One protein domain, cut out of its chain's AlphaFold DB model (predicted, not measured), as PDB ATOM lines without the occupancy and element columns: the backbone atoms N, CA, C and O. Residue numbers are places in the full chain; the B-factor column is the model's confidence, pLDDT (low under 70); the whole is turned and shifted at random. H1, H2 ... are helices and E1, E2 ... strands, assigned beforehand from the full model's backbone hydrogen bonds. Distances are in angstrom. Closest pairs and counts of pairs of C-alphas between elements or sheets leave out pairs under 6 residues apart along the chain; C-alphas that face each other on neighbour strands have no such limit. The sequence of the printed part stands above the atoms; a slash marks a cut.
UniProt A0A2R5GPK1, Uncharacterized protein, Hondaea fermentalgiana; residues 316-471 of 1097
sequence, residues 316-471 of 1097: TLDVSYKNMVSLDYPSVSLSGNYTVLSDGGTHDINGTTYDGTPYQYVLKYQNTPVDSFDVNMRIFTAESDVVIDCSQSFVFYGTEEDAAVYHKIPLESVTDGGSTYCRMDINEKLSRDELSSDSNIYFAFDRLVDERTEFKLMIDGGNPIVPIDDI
ATOM      1  N   THR A 316     118.300 109.534 166.771       74.31
ATOM      2  CA  THR A 316     118.831 110.482 165.778       74.31
ATOM      3  C   THR A 316     120.065 109.927 165.071       74.31
ATOM      4  O   THR A 316     121.094 109.685 165.706       74.31
ATOM      5  N   LEU A 317     119.980 109.778 163.751       75.12
ATOM      6  CA  LEU A 317     121.050 109.272 162.899       75.12
ATOM      7  C   LEU A 317     121.877 110.436 162.319       75.12
ATOM      8  O   LEU A 317     121.467 111.076 161.353       75.12
ATOM      9  N   ASP A 318     123.050 110.679 162.914       72.62
ATOM     10  CA  ASP A 318     124.108 111.569 162.402       72.62
ATOM     11  C   ASP A 318     125.156 110.747 161.628       72.62
ATOM     12  O   ASP A 318     125.850 109.884 162.192       72.62
ATOM     13  N   VAL A 319     125.255 111.025 160.324       67.00
ATOM     14  CA  VAL A 319     126.095 110.295 159.356       67.00
ATOM     15  C   VAL A 319     127.253 111.147 158.809       67.00
ATOM     16  O   VAL A 319     128.110 110.624 158.100       67.00
ATOM     17  N   SER A 320     127.336 112.422 159.209       56.78
ATOM     18  CA  SER A 320     128.151 113.509 158.618       56.78
ATOM     19  C   SER A 320     129.639 113.219 158.349       56.78
ATOM     20  O   SER A 320     130.263 113.874 157.521       56.78
ATOM     21  N   TYR A 321     130.232 112.224 159.020       51.12
ATOM     22  CA  TYR A 321     131.627 111.802 158.815       51.12
ATOM     23  C   TYR A 321     131.818 110.273 158.808       51.12
ATOM     24  O   TYR A 321     132.898 109.781 159.154       51.12
ATOM     25  N   LYS A 322     130.777 109.491 158.488       58.97
ATOM     26  CA  LYS A 322     130.799 108.021 158.595       58.97
ATOM     27  C   LYS A 322     130.117 107.330 157.416       58.97
ATOM     28  O   LYS A 322     128.901 107.196 157.391       58.97
ATOM     29  N   ASN A 323     130.902 106.694 156.549       65.62
ATOM     30  CA  ASN A 323     130.373 105.788 155.521       65.62
ATOM     31  C   ASN A 323     129.555 104.615 156.107       65.62
ATOM     32  O   ASN A 323     128.814 103.982 155.365       65.62
ATOM     33  N   MET A 324     129.712 104.285 157.400       78.94
ATOM     34  CA  MET A 324     129.042 103.163 158.067       78.94
ATOM     35  C   MET A 324     128.750 103.464 159.547       78.94
ATOM     36  O   MET A 324     129.617 103.975 160.262       78.94
ATOM     37  N   VAL A 325     127.556 103.099 160.017       80.88
ATOM     38  CA  VAL A 325     127.071 103.283 161.394       80.88
ATOM     39  C   VAL A 325     126.527 101.955 161.930       80.88
ATOM     40  O   VAL A 325     125.564 101.423 161.387       80.88
ATOM     41  N   SER A 326     127.134 101.434 163.002       83.19
ATOM     42  CA  SER A 326     126.580 100.325 163.797       83.19
ATOM     43  C   SER A 326     125.491 100.817 164.745       83.19
ATOM     44  O   SER A 326     125.687 101.838 165.407       83.19
ATOM     45  N   LEU A 327     124.412 100.044 164.877       81.81
ATOM     46  CA  LEU A 327     123.342 100.222 165.857       81.81
ATOM     47  C   LEU A 327     122.945  98.858 166.445       81.81
ATOM     48  O   LEU A 327     122.883  97.863 165.725       81.81
ATOM     49  N   ASP A 328     122.642  98.821 167.742       81.38
ATOM     50  CA  ASP A 328     122.065  97.642 168.399       81.38
ATOM     51  C   ASP A 328     120.534  97.724 168.308       81.38
ATOM     52  O   ASP A 328     119.947  98.713 168.752       81.38
ATOM     53  N   TYR A 329     119.864  96.699 167.770       79.06
ATOM     54  CA  TYR A 329     118.397  96.698 167.692       79.06
ATOM     55  C   TYR A 329     117.786  96.688 169.110       79.06
ATOM     56  O   TYR A 329     118.193  95.861 169.939       79.06
ATOM     57  N   PRO A 330     116.837  97.583 169.445       68.19
ATOM     58  CA  PRO A 330     116.379  97.765 170.821       68.19
ATOM     59  C   PRO A 330     115.711  96.502 171.385       68.19
ATOM     60  O   PRO A 330     115.042  95.758 170.673       68.19
ATOM     61  N   SER A 331     115.863  96.262 172.692       59.12
ATOM     62  CA  SER A 331     115.164  95.151 173.357       59.12
ATOM     63  C   SER A 331     113.812  95.578 173.906       59.12
ATOM     64  O   SER A 331     113.744  96.471 174.757       59.12
ATOM     65  N   VAL A 332     112.754  94.902 173.478       54.50
ATOM     66  CA  VAL A 332     111.369  95.330 173.646       54.50
ATOM     67  C   VAL A 332     110.814  94.815 174.974       54.50
ATOM     68  O   VAL A 332     110.128  93.798 175.061       54.50
ATOM     69  N   SER A 333     111.083  95.551 176.055       35.44
ATOM     70  CA  SER A 333     110.431  95.316 177.347       35.44
ATOM     71  C   SER A 333     109.555  96.497 177.769       35.44
ATOM     72  O   SER A 333     110.075  97.499 178.252       35.44
ATOM     73  N   LEU A 334     108.234  96.278 177.697       34.56
ATOM     74  CA  LEU A 334     107.122  97.120 178.183       34.56
ATOM     75  C   LEU A 334     106.668  98.283 177.272       34.56
ATOM     76  O   LEU A 334     107.216  99.377 177.291       34.56
ATOM     77  N   SER A 335     105.520  98.051 176.619       35.38
ATOM     78  CA  SER A 335     104.475  99.054 176.328       35.38
ATOM     79  C   SER A 335     104.874 100.317 175.548       35.38
ATOM     80  O   SER A 335     104.499 101.419 175.942       35.38
ATOM     81  N   GLY A 336     105.550 100.148 174.412       37.94
ATOM     82  CA  GLY A 336     105.637 101.160 173.356       37.94
ATOM     83  C   GLY A 336     105.391 100.525 171.987       37.94
ATOM     84  O   GLY A 336     106.139  99.633 171.595       37.94
ATOM     85  N   ASN A 337     104.347 100.972 171.285       36.28
ATOM     86  CA  ASN A 337     104.199 100.784 169.840       36.28
ATOM     87  C   ASN A 337     104.797 102.030 169.172       36.28
ATOM     88  O   ASN A 337     104.413 103.140 169.545       36.28
ATOM     89  N   TYR A 338     105.706 101.878 168.207       45.47
ATOM     90  CA  TYR A 338     106.329 103.025 167.538       45.47
ATOM     91  C   TYR A 338     105.518 103.403 166.301       45.47
ATOM     92  O   TYR A 338     105.852 103.005 165.188       45.47
ATOM     93  N   THR A 339     104.428 104.141 166.511       41.66
ATOM     94  CA  THR A 339     103.591 104.647 165.421       41.66
ATOM     95  C   THR A 339     104.362 105.640 164.543       41.66
ATOM     96  O   THR A 339     104.600 106.776 164.946       41.66
ATOM     97  N   VAL A 340     104.708 105.211 163.325       45.31
ATOM     98  CA  VAL A 340     104.886 106.096 162.159       45.31
ATOM     99  C   VAL A 340     103.678 105.829 161.270       45.31
ATOM    100  O   VAL A 340     103.329 104.670 161.060       45.31
ATOM    101  N   LEU A 341     102.953 106.867 160.868       41.53
ATOM    102  CA  LEU A 341     101.519 106.735 160.599       41.53
ATOM    103  C   LEU A 341     101.213 105.797 159.396       41.53
ATOM    104  O   LEU A 341     101.903 105.871 158.382       41.53
ATOM    105  N   SER A 342     100.272 104.836 159.589       40.78
ATOM    106  CA  SER A 342      99.625 103.836 158.671       40.78
ATOM    107  C   SER A 342      99.239 102.423 159.254       40.78
ATOM    108  O   SER A 342      99.495 101.398 158.620       40.78
ATOM    109  N   ASP A 343      98.651 102.288 160.456       37.91
ATOM    110  CA  ASP A 343      97.948 101.072 160.951       37.91
ATOM    111  C   ASP A 343      96.439 101.216 160.815       37.91
ATOM    112  O   ASP A 343      95.923 102.320 160.837       37.91
ATOM    113  N   GLY A 344      95.727 100.099 160.649       38.78
ATOM    114  CA  GLY A 344      94.272 100.104 160.475       38.78
ATOM    115  C   GLY A 344      93.539 100.434 161.776       38.78
ATOM    116  O   GLY A 344      92.995  99.534 162.422       38.78
ATOM    117  N   GLY A 345      93.540 101.711 162.147       41.16
ATOM    118  CA  GLY A 345      93.119 102.222 163.441       41.16
ATOM    119  C   GLY A 345      93.148 103.747 163.443       41.16
ATOM    120  O   GLY A 345      94.204 104.362 163.498       41.16
ATOM    121  N   THR A 346      91.971 104.369 163.435       36.91
ATOM    122  CA  THR A 346      91.856 105.824 163.321       36.91
ATOM    123  C   THR A 346      92.204 106.560 164.619       36.91
ATOM    124  O   THR A 346      91.498 106.478 165.628       36.91
ATOM    125  N   HIS A 347      93.282 107.338 164.565       44.78
ATOM    126  CA  HIS A 347      93.816 108.200 165.613       44.78
ATOM    127  C   HIS A 347      93.487 109.677 165.335       44.78
ATOM    128  O   HIS A 347      94.012 110.273 164.397       44.78
ATOM    129  N   ASP A 348      92.642 110.289 166.172       37.72
ATOM    130  CA  ASP A 348      92.356 111.731 166.128       37.72
ATOM    131  C   ASP A 348      93.424 112.547 166.877       37.72
ATOM    132  O   ASP A 348      93.592 112.404 168.093       37.72
ATOM    133  N   ILE A 349      94.076 113.479 166.178       41.59
ATOM    134  CA  ILE A 349      94.965 114.498 166.752       41.59
ATOM    135  C   ILE A 349      94.452 115.878 166.327       41.59
ATOM    136  O   ILE A 349      94.282 116.158 165.146       41.59
ATOM    137  N   ASN A 350      94.151 116.749 167.297       35.28
ATOM    138  CA  ASN A 350      93.608 118.107 167.094       35.28
ATOM    139  C   ASN A 350      92.317 118.225 166.242       35.28
ATOM    140  O   ASN A 350      91.894 119.340 165.939       35.28
ATOM    141  N   GLY A 351      91.647 117.111 165.927       36.66
ATOM    142  CA  GLY A 351      90.460 117.061 165.061       36.66
ATOM    143  C   GLY A 351      90.737 116.605 163.622       36.66
ATOM    144  O   GLY A 351      89.815 116.626 162.809       36.66
ATOM    145  N   THR A 352      91.970 116.185 163.327       31.53
ATOM    146  CA  THR A 352      92.368 115.495 162.095       31.53
ATOM    147  C   THR A 352      92.626 114.021 162.416       31.53
ATOM    148  O   THR A 352      93.219 113.717 163.453       31.53
ATOM    149  N   THR A 353      92.178 113.110 161.550       37.00
ATOM    150  CA  THR A 353      92.217 111.660 161.794       37.00
ATOM    151  C   THR A 353      93.245 110.970 160.894       37.00
ATOM    152  O   THR A 353      93.219 111.172 159.682       37.00
ATOM    153  N   TYR A 354      94.095 110.123 161.477       39.72
ATOM    154  CA  TYR A 354      95.197 109.412 160.814       39.72
ATOM    155  C   TYR A 354      95.147 107.903 161.141       39.72
ATOM    156  O   TYR A 354      94.621 107.531 162.182       39.72
ATOM    157  N   ASP A 355      95.711 107.036 160.302       37.50
ATOM    158  CA  ASP A 355      95.965 105.603 160.586       37.50
ATOM    159  C   ASP A 355      97.430 105.459 161.112       37.50
ATOM    160  O   ASP A 355      98.263 106.246 160.679       37.50
ATOM    161  N   GLY A 356      97.835 104.535 162.019       50.28
ATOM    162  CA  GLY A 356      99.133 104.591 162.777       50.28
ATOM    163  C   GLY A 356     100.174 103.416 162.910       50.28
ATOM    164  O   GLY A 356     100.343 102.913 164.019       50.28
ATOM    165  N   THR A 357     101.007 103.043 161.904       52.69
ATOM    166  CA  THR A 357     101.813 101.776 161.879       52.69
ATOM    167  C   THR A 357     102.736 101.567 163.086       52.69
ATOM    168  O   THR A 357     103.721 102.294 163.211       52.69
ATOM    169  N   PRO A 358     102.550 100.505 163.899       61.78
ATOM    170  CA  PRO A 358     103.511 100.126 164.924       61.78
ATOM    171  C   PRO A 358     104.755  99.490 164.292       61.78
ATOM    172  O   PRO A 358     104.771  98.303 163.970       61.78
ATOM    173  N   TYR A 359     105.816 100.277 164.171       67.00
ATOM    174  CA  TYR A 359     107.170  99.778 163.954       67.00
ATOM    175  C   TYR A 359     107.808  99.343 165.290       67.00
ATOM    176  O   TYR A 359     107.250  99.569 166.369       67.00
ATOM    177  N   GLN A 360     108.976  98.696 165.231       72.69
ATOM    178  CA  GLN A 360     109.766  98.290 166.406       72.69
ATOM    179  C   GLN A 360     110.960  99.213 166.679       72.69
ATOM    180  O   GLN A 360     111.380  99.331 167.830       72.69
ATOM    181  N   TYR A 361     111.505  99.865 165.647       76.50
ATOM    182  CA  TYR A 361     112.580 100.846 165.780       76.50
ATOM    183  C   TYR A 361     112.460 101.935 164.707       76.50
ATOM    184  O   TYR A 361     112.126 101.634 163.562       76.50
ATOM    185  N   VAL A 362     112.718 103.195 165.074       77.38
ATOM    186  CA  VAL A 362     112.598 104.357 164.178       77.38
ATOM    187  C   VAL A 362     113.799 105.285 164.354       77.38
ATOM    188  O   VAL A 362     114.089 105.738 165.463       77.38
ATOM    189  N   LEU A 363     114.466 105.598 163.244       80.25
ATOM    190  CA  LEU A 363     115.571 106.550 163.166       80.25
ATOM    191  C   LEU A 363     115.133 107.793 162.399       80.25
ATOM    192  O   LEU A 363     114.672 107.674 161.267       80.25
ATOM    193  N   LYS A 364     115.358 108.985 162.950       82.31
ATOM    194  CA  LYS A 364     115.306 110.231 162.178       82.31
ATOM    195  C   LYS A 364     116.690 110.547 161.624       82.31
ATOM    196  O   LYS A 364     117.640 110.663 162.400       82.31
ATOM    197  N   TYR A 365     116.796 110.747 160.315       81.12
ATOM    198  CA  TYR A 365     117.985 111.353 159.719       81.12
ATOM    199  C   TYR A 365     118.115 112.798 160.216       81.12
ATOM    200  O   TYR A 365     117.159 113.575 160.141       81.12
ATOM    201  N   GLN A 366     119.277 113.161 160.757       77.19
ATOM    202  CA  GLN A 366     119.588 114.550 161.085       77.19
ATOM    203  C   GLN A 366     120.651 115.060 160.124       77.19
ATOM    204  O   GLN A 366     121.822 114.710 160.256       77.19
ATOM    205  N   ASN A 367     120.227 115.895 159.175       65.69
ATOM    206  CA  ASN A 367     121.148 116.509 158.234       65.69
ATOM    207  C   ASN A 367     122.082 117.515 158.939       65.69
ATOM    208  O   ASN A 367     121.655 118.276 159.818       65.69
ATOM    209  N   THR A 368     123.354 117.531 158.544       60.06
ATOM    210  CA  THR A 368     124.315 118.575 158.911       60.06
ATOM    211  C   THR A 368     124.202 119.778 157.964       60.06
ATOM    212  O   THR A 368     123.850 119.593 156.809       60.06
ATOM    213  N   PRO A 369     124.516 121.024 158.385       51.69
ATOM    214  CA  PRO A 369     124.244 122.234 157.581       51.69
ATOM    215  C   PRO A 369     125.140 122.454 156.338       51.69
ATOM    216  O   PRO A 369     125.489 123.598 156.040       51.69
ATOM    217  N   VAL A 370     125.604 121.387 155.684       48.56
ATOM    218  CA  VAL A 370     126.656 121.393 154.649       48.56
ATOM    219  C   VAL A 370     126.340 120.452 153.480       48.56
ATOM    220  O   VAL A 370     126.743 120.745 152.358       48.56
ATOM    221  N   ASP A 371     125.614 119.366 153.739       58.50
ATOM    222  CA  ASP A 371     125.348 118.272 152.802       58.50
ATOM    223  C   ASP A 371     123.825 118.172 152.562       58.50
ATOM    224  O   ASP A 371     123.057 118.787 153.298       58.50
ATOM    225  N   SER A 372     123.372 117.416 151.561       67.94
ATOM    226  CA  SER A 372     121.949 117.097 151.310       67.94
ATOM    227  C   SER A 372     121.753 115.581 151.246       67.94
ATOM    228  O   SER A 372     122.725 114.850 151.051       67.94
ATOM    229  N   PHE A 373     120.529 115.070 151.397       76.31
ATOM    230  CA  PHE A 373     120.266 113.628 151.324       76.31
ATOM    231  C   PHE A 373     120.216 113.116 149.870       76.31
ATOM    232  O   PHE A 373     119.154 112.863 149.308       76.31
ATOM    233  N   ASP A 374     121.394 112.956 149.265       74.88
ATOM    234  CA  ASP A 374     121.600 112.654 147.840       74.88
ATOM    235  C   ASP A 374     122.064 111.211 147.548       74.88
ATOM    236  O   ASP A 374     122.392 110.878 146.408       74.88
ATOM    237  N   VAL A 375     122.107 110.329 148.555       77.44
ATOM    238  CA  VAL A 375     122.753 109.005 148.471       77.44
ATOM    239  C   VAL A 375     121.854 107.843 148.888       77.44
ATOM    240  O   VAL A 375     121.224 107.854 149.946       77.44
ATOM    241  N   ASN A 376     121.876 106.767 148.093       83.19
ATOM    242  CA  ASN A 376     121.230 105.514 148.472       83.19
ATOM    243  C   ASN A 376     121.933 104.864 149.689       83.19
ATOM    244  O   ASN A 376     123.095 105.142 150.001       83.19
ATOM    245  N   MET A 377     121.230 103.979 150.403       85.38
ATOM    246  CA  MET A 377     121.718 103.366 151.645       85.38
ATOM    247  C   MET A 377     121.537 101.848 151.652       85.38
ATOM    248  O   MET A 377     120.567 101.309 151.116       85.38
ATOM    249  N   ARG A 378     122.463 101.141 152.309       88.00
ATOM    250  CA  ARG A 378     122.402  99.686 152.522       88.00
ATOM    251  C   ARG A 378     122.395  99.361 154.011       88.00
ATOM    252  O   ARG A 378     123.063 100.035 154.793       88.00
ATOM    253  N   ILE A 379     121.676  98.307 154.387       89.75
ATOM    254  CA  ILE A 379     121.562  97.821 155.763       89.75
ATOM    255  C   ILE A 379     121.914  96.338 155.810       89.75
ATOM    256  O   ILE A 379     121.302  95.537 155.107       89.75
ATOM    257  N   PHE A 380     122.887  95.961 156.632       89.62
ATOM    258  CA  PHE A 380     123.351  94.576 156.762       89.62
ATOM    259  C   PHE A 380     123.698  94.222 158.209       89.62
ATOM    260  O   PHE A 380     123.893  95.087 159.063       89.62
ATOM    261  N   THR A 381     123.774  92.929 158.493       86.94
ATOM    262  CA  THR A 381     124.105  92.384 159.812       86.94
ATOM    263  C   THR A 381     125.616  92.320 160.033       86.94
ATOM    264  O   THR A 381     126.411  92.254 159.096       86.94
ATOM    265  N   ALA A 382     126.042  92.345 161.297       72.44
ATOM    266  CA  ALA A 382     127.447  92.148 161.653       72.44
ATOM    267  C   ALA A 382     127.927  90.692 161.474       72.44
ATOM    268  O   ALA A 382     129.117  90.457 161.259       72.44
ATOM    269  N   GLU A 383     127.001  89.737 161.588       76.81
ATOM    270  CA  GLU A 383     127.243  88.296 161.610       76.81
ATOM    271  C   GLU A 383     126.439  87.620 160.485       76.81
ATOM    272  O   GLU A 383     125.253  87.890 160.295       76.81
ATOM    273  N   SER A 384     127.102  86.764 159.700       69.38
ATOM    274  CA  SER A 384     126.584  86.220 158.430       69.38
ATOM    275  C   SER A 384     125.478  85.167 158.570       69.38
ATOM    276  O   SER A 384     124.923  84.725 157.568       69.38
ATOM    277  N   ASP A 385     125.211  84.712 159.791       76.88
ATOM    278  CA  ASP A 385     124.163  83.758 160.154       76.88
ATOM    279  C   ASP A 385     122.907  84.424 160.748       76.88
ATOM    280  O   ASP A 385     121.895  83.748 160.942       76.88
ATOM    281  N   VAL A 386     122.924  85.747 160.954       80.75
ATOM    282  CA  VAL A 386     121.720  86.534 161.250       80.75
ATOM    283  C   VAL A 386     120.942  86.776 159.956       80.75
ATOM    284  O   VAL A 386     121.468  87.347 159.001       80.75
ATOM    285  N   VAL A 387     119.668  86.382 159.944       83.56
ATOM    286  CA  VAL A 387     118.727  86.700 158.860       83.56
ATOM    287  C   VAL A 387     118.240  88.142 159.020       83.56
ATOM    288  O   VAL A 387     117.854  88.540 160.116       83.56
ATOM    289  N   ILE A 388     118.239  88.900 157.922       88.69
ATOM    290  CA  ILE A 388     117.695  90.261 157.849       88.69
ATOM    291  C   ILE A 388     116.380  90.256 157.052       88.69
ATOM    292  O   ILE A 388     116.324  89.663 155.972       88.69
ATOM    293  N   ASP A 389     115.326  90.894 157.571       88.75
ATOM    294  CA  ASP A 389     114.011  90.973 156.913       88.75
ATOM    295  C   ASP A 389     113.638  92.419 156.554       88.75
ATOM    296  O   ASP A 389     113.311  93.254 157.397       88.75
ATOM    297  N   CYS A 390     113.675  92.720 155.260       90.81
ATOM    298  CA  CYS A 390     113.361  94.046 154.732       90.81
ATOM    299  C   CYS A 390     111.850  94.265 154.537       90.81
ATOM    300  O   CYS A 390     111.420  95.403 154.375       90.81
ATOM    301  N   SER A 391     111.035  93.201 154.553       85.44
ATOM    302  CA  SER A 391     109.651  93.212 154.045       85.44
ATOM    303  C   SER A 391     108.673  94.076 154.846       85.44
ATOM    304  O   SER A 391     107.627  94.465 154.326       85.44
ATOM    305  N   GLN A 392     109.014  94.397 156.095       83.00
ATOM    306  CA  GLN A 392     108.254  95.295 156.963       83.00
ATOM    307  C   GLN A 392     109.035  96.579 157.320       83.00
ATOM    308  O   GLN A 392     108.684  97.270 158.278       83.00
ATOM    309  N   SER A 393     110.079  96.915 156.556       86.00
ATOM    310  CA  SER A 393     110.929  98.093 156.770       86.00
ATOM    311  C   SER A 393     110.788  99.120 155.641       86.00
ATOM    312  O   SER A 393     110.704  98.763 154.467       86.00
ATOM    313  N   PHE A 394     110.763 100.407 155.996       86.38
ATOM    314  CA  PHE A 394     110.441 101.515 155.091       86.38
ATOM    315  C   PHE A 394     111.304 102.749 155.371       86.38
ATOM    316  O   PHE A 394     111.810 102.938 156.480       86.38
ATOM    317  N   VAL A 395     111.400 103.621 154.374       86.44
ATOM    318  CA  VAL A 395     111.862 105.002 154.502       86.44
ATOM    319  C   VAL A 395     110.677 105.921 154.246       86.44
ATOM    320  O   VAL A 395     109.948 105.749 153.271       86.44
ATOM    321  N   PHE A 396     110.480 106.878 155.141       81.88
ATOM    322  CA  PHE A 396     109.502 107.944 155.006       81.88
ATOM    323  C   PHE A 396     110.235 109.242 154.672       81.88
ATOM    324  O   PHE A 396     111.157 109.621 155.398       81.88
ATOM    325  N   TYR A 397     109.818 109.904 153.597       79.06
ATOM    326  CA  TYR A 397     110.266 111.245 153.217       79.06
ATOM    327  C   TYR A 397     109.131 112.242 153.506       79.06
ATOM    328  O   TYR A 397     107.962 111.890 153.345       79.06
ATOM    329  N   GLY A 398     109.454 113.453 153.962       72.88
ATOM    330  CA  GLY A 398     108.478 114.512 154.236       72.88
ATOM    331  C   GLY A 398     107.628 114.303 155.501       72.88
ATOM    332  O   GLY A 398     108.048 113.697 156.491       72.88
ATOM    333  N   THR A 399     106.414 114.861 155.495       64.19
ATOM    334  CA  THR A 399     105.461 114.826 156.623       64.19
ATOM    335  C   THR A 399     104.024 114.761 156.125       64.19
ATOM    336  O   THR A 399     103.691 115.491 155.204       64.19
ATOM    337  N   GLU A 400     103.146 114.006 156.790       56.59
ATOM    338  CA  GLU A 400     101.732 113.843 156.383       56.59
ATOM    339  C   GLU A 400     100.898 115.138 156.349       56.59
ATOM    340  O   GLU A 400      99.848 115.173 155.710       56.59
ATOM    341  N   GLU A 401     101.346 116.213 157.008       56.66
ATOM    342  CA  GLU A 401     100.730 117.544 156.880       56.66
ATOM    343  C   GLU A 401     100.984 118.191 155.504       56.66
ATOM    344  O   GLU A 401     100.210 119.052 155.085       56.66
ATOM    345  N   ASP A 402     102.023 117.746 154.789       62.88
ATOM    346  CA  ASP A 402     102.342 118.122 153.411       62.88
ATOM    347  C   ASP A 402     102.299 116.885 152.500       62.88
ATOM    348  O   ASP A 402     103.304 116.252 152.165       62.88
ATOM    349  N   ALA A 403     101.079 116.530 152.100       58.03
ATOM    350  CA  ALA A 403     100.802 115.390 151.231       58.03
ATOM    351  C   ALA A 403     101.364 115.529 149.798       58.03
ATOM    352  O   ALA A 403     101.195 114.602 149.010       58.03
ATOM    353  N   ALA A 404     102.009 116.653 149.452       58.91
ATOM    354  CA  ALA A 404     102.748 116.803 148.199       58.91
ATOM    355  C   ALA A 404     104.212 116.330 148.299       58.91
ATOM    356  O   ALA A 404     104.833 116.154 147.263       58.91
ATOM    357  N   VAL A 405     104.742 116.122 149.515       61.12
ATOM    358  CA  VAL A 405     106.146 115.726 149.782       61.12
ATOM    359  C   VAL A 405     106.229 114.419 150.597       61.12
ATOM    360  O   VAL A 405     107.314 113.899 150.867       61.12
ATOM    361  N   TYR A 406     105.091 113.863 151.032       73.19
ATOM    362  CA  TYR A 406     105.055 112.658 151.866       73.19
ATOM    363  C   TYR A 406     105.113 111.353 151.063       73.19
ATOM    364  O   TYR A 406     104.128 110.944 150.447       73.19
ATOM    365  N   HIS A 407     106.236 110.637 151.170       78.00
ATOM    366  CA  HIS A 407     106.457 109.357 150.487       78.00
ATOM    367  C   HIS A 407     106.793 108.227 151.452       78.00
ATOM    368  O   HIS A 407     107.625 108.389 152.343       78.00
ATOM    369  N   LYS A 408     106.199 107.046 151.228       82.62
ATOM    370  CA  LYS A 408     106.476 105.805 151.972       82.62
ATOM    371  C   LYS A 408     107.133 104.773 151.054       82.62
ATOM    372  O   LYS A 408     106.450 104.053 150.326       82.62
ATOM    373  N   ILE A 409     108.458 104.676 151.115       84.31
ATOM    374  CA  ILE A 409     109.275 103.867 150.203       84.31
ATOM    375  C   ILE A 409     109.723 102.576 150.921       84.31
ATOM    376  O   ILE A 409     110.347 102.660 151.979       84.31
ATOM    377  N   PRO A 410     109.404 101.368 150.418       87.50
ATOM    378  CA  PRO A 410     109.809 100.111 151.053       87.50
ATOM    379  C   PRO A 410     111.306  99.819 150.868       87.50
ATOM    380  O   PRO A 410     111.907 100.224 149.873       87.50
ATOM    381  N   LEU A 411     111.903  99.069 151.800       90.19
ATOM    382  CA  LEU A 411     113.256  98.528 151.640       90.19
ATOM    383  C   LEU A 411     113.251  97.186 150.897       90.19
ATOM    384  O   LEU A 411     112.433  96.304 151.155       90.19
ATOM    385  N   GLU A 412     114.226  96.999 150.015       90.19
ATOM    386  CA  GLU A 412     114.335  95.824 149.151       90.19
ATOM    387  C   GLU A 412     115.370  94.826 149.678       90.19
ATOM    388  O   GLU A 412     116.477  95.208 150.051       90.19
ATOM    389  N   SER A 413     115.048  93.530 149.670       90.00
ATOM    390  CA  SER A 413     115.995  92.470 150.043       90.00
ATOM    391  C   SER A 413     116.859  92.066 148.849       90.00
ATOM    392  O   SER A 413     116.370  91.458 147.895       90.00
ATOM    393  N   VAL A 414     118.154  92.381 148.904       88.19
ATOM    394  CA  VAL A 414     119.137  92.040 147.868       88.19
ATOM    395  C   VAL A 414     120.066  90.948 148.391       88.19
ATOM    396  O   VAL A 414     120.580  91.034 149.503       88.19
ATOM    397  N   THR A 415     120.305  89.911 147.586       85.12
ATOM    398  CA  THR A 415     121.267  88.845 147.908       85.12
ATOM    399  C   THR A 415     122.404  88.837 146.897       85.12
ATOM    400  O   THR A 415     122.198  88.510 145.731       85.12
ATOM    401  N   ASP A 416     123.607  89.173 147.361       77.62
ATOM    402  CA  ASP A 416     124.840  89.205 146.567       77.62
ATOM    403  C   ASP A 416     126.003  88.587 147.361       77.62
ATOM    404  O   ASP A 416     126.013  88.592 148.592       77.62
ATOM    405  N   GLY A 417     126.958  87.968 146.667       72.00
ATOM    406  CA  GLY A 417     128.123  87.293 147.256       72.00
ATOM    407  C   GLY A 417     127.827  86.097 148.180       72.00
ATOM    408  O   GLY A 417     128.762  85.496 148.706       72.00
ATOM    409  N   GLY A 418     126.555  85.732 148.374       74.69
ATOM    410  CA  GLY A 418     126.101  84.774 149.395       74.69
ATOM    411  C   GLY A 418     125.638  85.423 150.709       74.69
ATOM    412  O   GLY A 418     125.373  84.707 151.670       74.69
ATOM    413  N   SER A 419     125.532  86.753 150.744       77.94
ATOM    414  CA  SER A 419     125.006  87.562 151.850       77.94
ATOM    415  C   SER A 419     123.725  88.290 151.431       77.94
ATOM    416  O   SER A 419     123.639  88.779 150.304       77.94
ATOM    417  N   THR A 420     122.748  88.393 152.331       86.19
ATOM    418  CA  THR A 420     121.518  89.176 152.124       86.19
ATOM    419  C   THR A 420     121.598  90.493 152.897       86.19
ATOM    420  O   THR A 420     122.066  90.515 154.034       86.19
ATOM    421  N   TYR A 421     121.159  91.590 152.283       89.88
ATOM    422  CA  TYR A 421     121.119  92.931 152.870       89.88
ATOM    423  C   TYR A 421     119.878  93.691 152.391       89.88
ATOM    424  O   TYR A 421     119.355  93.412 151.312       89.88
ATOM    425  N   CYS A 422     119.421  94.670 153.170       91.88
ATOM    426  CA  CYS A 422     118.373  95.583 152.731       91.88
ATOM    427  C   CYS A 422     118.978  96.754 151.961       91.88
ATOM    428  O   CYS A 422     119.950  97.367 152.407       91.88
ATOM    429  N   ARG A 423     118.393  97.086 150.815       89.12
ATOM    430  CA  ARG A 423     118.720  98.255 150.003       89.12
ATOM    431  C   ARG A 423     117.578  99.258 150.105       89.12
ATOM    432  O   ARG A 423     116.418  98.904 149.913       89.12
ATOM    433  N   MET A 424     117.921 100.504 150.401       87.38
ATOM    434  CA  MET A 424     117.080 101.644 150.078       87.38
ATOM    435  C   MET A 424     117.321 101.967 148.603       87.38
ATOM    436  O   MET A 424     118.464 102.221 148.226       87.38
ATOM    437  N   ASP A 425     116.269 101.924 147.790       78.69
ATOM    438  CA  ASP A 425     116.292 102.418 146.414       78.69
ATOM    439  C   ASP A 425     115.249 103.535 146.287       78.69
ATOM    440  O   ASP A 425     114.046 103.264 146.301       78.69
ATOM    441  N   ILE A 426     115.716 104.785 146.252       77.31
ATOM    442  CA  ILE A 426     114.886 105.998 146.104       77.31
ATOM    443  C   ILE A 426     114.991 106.577 144.682       77.31
ATOM    444  O   ILE A 426     114.273 107.515 144.343       77.31
ATOM    445  N   ASN A 427     115.824 105.981 143.821       77.81
ATOM    446  CA  ASN A 427     115.922 106.386 142.421       77.81
ATOM    447  C   ASN A 427     114.536 106.346 141.770       77.81
ATOM    448  O   ASN A 427     113.752 105.432 142.041       77.81
ATOM    449  N   GLU A 428     114.255 107.343 140.932       73.88
ATOM    450  CA  GLU A 428     113.030 107.431 140.126       73.88
ATOM    451  C   GLU A 428     111.731 107.623 140.946       73.88
ATOM    452  O   GLU A 428     110.633 107.531 140.400       73.88
ATOM    453  N   LYS A 429     111.826 107.902 142.260       80.75
ATOM    454  CA  LYS A 429     110.667 107.977 143.184       80.75
ATOM    455  C   LYS A 429     110.417 109.350 143.816       80.75
ATOM    456  O   LYS A 429     109.378 109.509 144.446       80.75
ATOM    457  N   LEU A 430     111.338 110.307 143.680       80.50
ATOM    458  CA  LEU A 430     111.238 111.671 144.228       80.50
ATOM    459  C   LEU A 430     111.734 112.701 143.206       80.50
ATOM    460  O   LEU A 430     112.681 112.426 142.470       80.50
ATOM    461  N   SER A 431     111.142 113.892 143.199       78.06
ATOM    462  CA  SER A 431     111.627 115.056 142.446       78.06
ATOM    463  C   SER A 431     112.853 115.713 143.085       78.06
ATOM    464  O   SER A 431     113.184 115.500 144.253       78.06
ATOM    465  N   ARG A 432     113.536 116.549 142.305       74.94
ATOM    466  CA  ARG A 432     114.679 117.372 142.706       74.94
ATOM    467  C   ARG A 432     114.284 118.402 143.767       74.94
ATOM    468  O   ARG A 432     115.070 118.651 144.681       74.94
ATOM    469  N   ASP A 433     113.075 118.954 143.677       74.12
ATOM    470  CA  ASP A 433     112.534 119.881 144.678       74.12
ATOM    471  C   ASP A 433     112.221 119.152 145.994       74.12
ATOM    472  O   ASP A 433     112.616 119.630 147.059       74.12
ATOM    473  N   GLU A 434     111.619 117.957 145.946       76.00
ATOM    474  CA  GLU A 434     111.415 117.120 147.139       76.00
ATOM    475  C   GLU A 434     112.746 116.700 147.770       76.00
ATOM    476  O   GLU A 434     112.917 116.858 148.975       76.00
ATOM    477  N   LEU A 435     113.723 116.259 146.967       74.62
ATOM    478  CA  LEU A 435     115.070 115.905 147.433       74.62
ATOM    479  C   LEU A 435     115.844 117.095 148.027       74.62
ATOM    480  O   LEU A 435     116.747 116.884 148.833       74.62
ATOM    481  N   SER A 436     115.484 118.337 147.680       69.31
ATOM    482  CA  SER A 436     116.026 119.544 148.325       69.31
ATOM    483  C   SER A 436     115.417 119.817 149.712       69.31
ATOM    484  O   SER A 436     115.969 120.585 150.504       69.31
ATOM    485  N   SER A 437     114.289 119.177 150.037       68.94
ATOM    486  CA  SER A 437     113.574 119.311 151.306       68.94
ATOM    487  C   SER A 437     114.051 118.279 152.342       68.94
ATOM    488  O   SER A 437     113.262 117.494 152.874       68.94
ATOM    489  N   ASP A 438     115.329 118.361 152.737       63.16
ATOM    490  CA  ASP A 438     115.969 117.522 153.779       63.16
ATOM    491  C   ASP A 438     115.230 117.493 155.141       63.16
ATOM    492  O   ASP A 438     115.547 116.708 156.047       63.16
ATOM    493  N   SER A 439     114.261 118.388 155.353       63.19
ATOM    494  CA  SER A 439     113.429 118.402 156.547       63.19
ATOM    495  C   SER A 439     112.453 117.222 156.581       63.19
ATOM    496  O   SER A 439     111.355 117.299 156.038       63.19
ATOM    497  N   ASN A 440     112.820 116.229 157.403       72.75
ATOM    498  CA  ASN A 440     112.032 115.067 157.851       72.75
ATOM    499  C   ASN A 440     112.169 113.805 156.982       72.75
ATOM    500  O   ASN A 440     111.256 113.421 156.265       72.75
ATOM    501  N   ILE A 441     113.288 113.095 157.153       81.12
ATOM    502  CA  ILE A 441     113.485 111.736 156.630       81.12
ATOM    503  C   ILE A 441     113.568 110.758 157.811       81.12
ATOM    504  O   ILE A 441     114.311 111.002 158.773       81.12
ATOM    505  N   TYR A 442     112.815 109.656 157.756       83.38
ATOM    506  CA  TYR A 442     112.777 108.629 158.803       83.38
ATOM    507  C   TYR A 442     112.959 107.219 158.237       83.38
ATOM    508  O   TYR A 442     112.267 106.826 157.305       83.38
ATOM    509  N   PHE A 443     113.813 106.416 158.867       85.19
ATOM    510  CA  PHE A 443     113.902 104.975 158.625       85.19
ATOM    511  C   PHE A 443     113.088 104.252 159.696       85.19
ATOM    512  O   PHE A 443     113.329 104.451 160.888       85.19
ATOM    513  N   ALA A 444     112.135 103.421 159.287       83.94
ATOM    514  CA  ALA A 444     111.235 102.704 160.181       83.94
ATOM    515  C   ALA A 444     111.343 101.194 159.950       83.94
ATOM    516  O   ALA A 444     111.230 100.712 158.823       83.94
ATOM    517  N   PHE A 445     111.560 100.448 161.030       85.31
ATOM    518  CA  PHE A 445     111.881  99.026 160.998       85.31
ATOM    519  C   PHE A 445     110.902  98.233 161.871       85.31
ATOM    520  O   PHE A 445     110.825  98.469 163.077       85.31
ATOM    521  N   ASP A 446     110.207  97.252 161.297       82.25
ATOM    522  CA  ASP A 446     109.593  96.135 162.033       82.25
ATOM    523  C   ASP A 446     110.332  94.850 161.631       82.25
ATOM    524  O   ASP A 446     110.550  94.611 160.443       82.25
ATOM    525  N   ARG A 447     110.768  94.057 162.617       81.81
ATOM    526  CA  ARG A 447     111.423  92.737 162.474       81.81
ATOM    527  C   ARG A 447     112.674  92.664 161.595       81.81
ATOM    528  O   ARG A 447     113.065  91.568 161.202       81.81
ATOM    529  N   LEU A 448     113.341  93.793 161.352       85.62
ATOM    530  CA  LEU A 448     114.566  93.865 160.547       85.62
ATOM    531  C   LEU A 448     115.614  92.819 160.968       85.62
ATOM    532  O   LEU A 448     116.219  92.188 160.107       85.62
ATOM    533  N   VAL A 449     115.812  92.645 162.279       85.25
ATOM    534  CA  VAL A 449     116.667  91.632 162.920       85.25
ATOM    535  C   VAL A 449     116.073  91.234 164.283       85.25
ATOM    536  O   VAL A 449     115.208  91.933 164.812       85.25
ATOM    537  N   ASP A 450     116.562  90.145 164.886       83.06
ATOM    538  CA  ASP A 450     116.237  89.773 166.274       83.06
ATOM    539  C   ASP A 450     116.648  90.866 167.290       83.06
ATOM    540  O   ASP A 450     117.671  91.542 167.136       83.06
ATOM    541  N   GLU A 451     115.896  90.995 168.389       78.94
ATOM    542  CA  GLU A 451     116.178  91.954 169.471       78.94
ATOM    543  C   GLU A 451     117.612  91.841 170.026       78.94
ATOM    544  O   GLU A 451     118.074  90.753 170.375       78.94
ATOM    545  N   ARG A 452     118.279  92.988 170.233       77.62
ATOM    546  CA  ARG A 452     119.691  93.127 170.659       77.62
ATOM    547  C   ARG A 452     120.746  92.690 169.638       77.62
ATOM    548  O   ARG A 452     121.915  92.592 170.006       77.62
ATOM    549  N   THR A 453     120.373  92.453 168.384       82.62
ATOM    550  CA  THR A 453     121.339  92.163 167.315       82.62
ATOM    551  C   THR A 453     121.974  93.448 166.767       82.62
ATOM    552  O   THR A 453     121.272  94.435 166.547       82.62
ATOM    553  N   GLU A 454     123.292  93.445 166.523       84.38
ATOM    554  CA  GLU A 454     124.001  94.560 165.869       84.38
ATOM    555  C   GLU A 454     123.715  94.561 164.356       84.38
ATOM    556  O   GLU A 454     124.043  93.604 163.641       84.38
ATOM    557  N   PHE A 455     123.180  95.671 163.849       88.25
ATOM    558  CA  PHE A 455     123.030  95.935 162.419       88.25
ATOM    559  C   PHE A 455     123.791  97.204 162.007       88.25
ATOM    560  O   PHE A 455     124.164  98.035 162.836       88.25
ATOM    561  N   LYS A 456     124.084  97.329 160.712       87.00
ATOM    562  CA  LYS A 456     124.938  98.373 160.141       87.00
ATOM    563  C   LYS A 456     124.245  99.050 158.972       87.00
ATOM    564  O   LYS A 456     123.941  98.398 157.979       87.00
ATOM    565  N   LEU A 457     124.042 100.358 159.096       87.19
ATOM    566  CA  LEU A 457     123.689 101.253 157.995       87.19
ATOM    567  C   LEU A 457     124.970 101.712 157.296       87.19
ATOM    568  O   LEU A 457     125.959 102.026 157.960       87.19
ATOM    569  N   MET A 458     124.956 101.779 155.969       84.62
ATOM    570  CA  MET A 458     126.078 102.234 155.150       84.62
ATOM    571  C   MET A 458     125.582 103.160 154.039       84.62
ATOM    572  O   MET A 458     124.607 102.832 153.361       84.62
ATOM    573  N   ILE A 459     126.269 104.287 153.841       79.31
ATOM    574  CA  ILE A 459     126.065 105.157 152.676       79.31
ATOM    575  C   ILE A 459     126.632 104.451 151.443       79.31
ATOM    576  O   ILE A 459     127.806 104.075 151.417       79.31
ATOM    577  N   ASP A 460     125.810 104.306 150.408       73.81
ATOM    578  CA  ASP A 460     126.192 103.713 149.131       73.81
ATOM    579  C   ASP A 460     126.694 104.788 148.161       73.81
ATOM    580  O   ASP A 460     126.128 105.003 147.096       73.81
ATOM    581  N   GLY A 461     127.772 105.485 148.532       63.56
ATOM    582  CA  GLY A 461     128.308 106.654 147.808       63.56
ATOM    583  C   GLY A 461     128.882 106.386 146.405       63.56
ATOM    584  O   GLY A 461     129.625 107.215 145.888       63.56
ATOM    585  N   GLY A 462     128.602 105.222 145.811       62.84
ATOM    586  CA  GLY A 462     128.753 104.964 144.374       62.84
ATOM    587  C   GLY A 462     127.433 105.033 143.590       62.84
ATOM    588  O   GLY A 462     127.476 105.025 142.366       62.84
ATOM    589  N   ASN A 463     126.295 105.105 144.288       68.25
ATOM    590  CA  ASN A 463     124.930 105.127 143.763       68.25
ATOM    591  C   ASN A 463     124.174 106.341 144.355       68.25
ATOM    592  O   ASN A 463     123.396 106.171 145.307       68.25
ATOM    593  N   PRO A 464     124.407 107.568 143.850       76.00
ATOM    594  CA  PRO A 464     123.585 108.726 144.212       76.00
ATOM    595  C   PRO A 464     122.110 108.479 143.861       76.00
ATOM    596  O   PRO A 464     121.802 107.597 143.059       76.00
ATOM    597  N   ILE A 465     121.205 109.229 144.483       81.12
ATOM    598  CA  ILE A 465     119.774 109.191 144.178       81.12
ATOM    599  C   ILE A 465     119.530 109.948 142.870       81.12
ATOM    600  O   ILE A 465     119.904 111.113 142.755       81.12
ATOM    601  N   VAL A 466     118.891 109.294 141.900       78.06
ATOM    602  CA  VAL A 466     118.436 109.920 140.648       78.06
ATOM    603  C   VAL A 466     117.020 110.489 140.842       78.06
ATOM    604  O   VAL A 466     116.110 109.699 141.126       78.06
ATOM    605  N   PRO A 467     116.809 111.816 140.708       77.38
ATOM    606  CA  PRO A 467     115.480 112.428 140.734       77.38
ATOM    607  C   PRO A 467     114.600 111.964 139.569       77.38
ATOM    608  O   PRO A 467     115.110 111.666 138.491       77.38
ATOM    609  N   ILE A 468     113.276 111.985 139.741       73.06
ATOM    610  CA  ILE A 468     112.328 111.693 138.653       73.06
ATOM    611  C   ILE A 468     112.412 112.733 137.519       73.06
ATOM    612  O   ILE A 468     112.303 112.365 136.355       73.06
ATOM    613  N   ASP A 469     112.716 113.999 137.833       66.69
ATOM    614  CA  ASP A 469     112.879 115.075 136.834       66.69
ATOM    615  C   ASP A 469     114.166 114.944 135.996       66.69
ATOM    616  O   ASP A 469     114.324 115.631 134.989       66.69
ATOM    617  N   ASP A 470     115.093 114.073 136.414       58.06
ATOM    618  CA  ASP A 470     116.329 113.768 135.684       58.06
ATOM    619  C   ASP A 470     116.159 112.540 134.762       58.06
ATOM    620  O   ASP A 470     117.090 112.169 134.039       58.06
ATOM    621  N   ILE A 471     114.976 111.908 134.762       57.66
ATOM    622  CA  ILE A 471     114.611 110.843 133.823       57.66
ATOM    623  C   ILE A 471     114.093 111.481 132.536       57.66
ATOM    624  O   ILE A 471     113.088 112.187 132.524       57.66
TER     625      ILE A 471
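What this domain is: This is residues 316 to 471 of the 1097 residues of an uncharacterized protein of Hondaea fermentalgiana (UniProt A0A2R5GPK1). Two antiparallel sheets stand partly face to face as a loose sandwich, joined along one edge where E7 runs on into E8, while the hairpin E2-E3 lies out at one end of the longest axis. The five-stranded sheet E1 E11 E5 E9 E8 is strongly twisted, the four-stranded sheet runs E4 E10 E6 E7, and the one short helix, H1, is on neither. The printed part has 156 residues, mostly strand by class, though under half of them are in named elements; the order is E1 to E9, H1, E10, E11. The whole is compact, with a radius of gyration of the C-alphas of 16.0 A and spans of 48 by 44 by 27 A.

Where its parts are: Find C-alpha 324 at (129.042, 103.163, 158.067), where E1, residues 324 to 328, begins. In the same sheet look for E11, residues 454 to 464, 25.9 A long and ending at C-alpha 464, (123.585, 108.726, 144.212); E5, residues 375 to 381, 20.2 A; E9, residues 419 to 424, 16.3 A; and E8, residues 412 to 416. The other sheet holds E4, residues 361 to 365, E10, 441 to 445, E6, 393 to 397, and E7, 407 to 410. E2 is residues 346 to 349, E3 is 352 to 355, and H1 is 432 to 436, 6.2 A long.

How they stand to each other: Start at edge strand E1: N 325 is 2.8 A from O 457 of E11, within hydrogen-bond range. E11 bends by 69 degrees at residue 461, and beside E5 it has N 458 and O 378 at 2.8 A. E5 and E9 have N 379 and O 422 at 2.8 A. E9 and E8 form a hairpin, with N 423 and O 412 at 2.8 A. From E8 step back over one residue to E7, which runs on into it at 37 degrees. E7 and E6 form a hairpin, with N 395 and O 409 at 2.8 A; E6 and E10 have N 396 and O 442 at 2.8 A; E10 and edge strand E4 have N 443 and O 363 at 2.8 A. Residues 316 to 317 pair, parallel, with residues 364 to 365 of E4. The hairpin E2-E3 has N 347 and O 354 at 2.7 A. In H1 the one O i to N i+4 pair is within hydrogen-bond range.

The domain as a whole: The two C-alphas farthest apart, those of Gly 351 and Gly 417, are 51.2 A apart. The printed part has no cut; E1 to E2, 17 residues, and E5 to E6, 11 residues, are long links. Mean pLDDT of the printed part is 70.3; look for values under 70 at residues 330 to 359, among others.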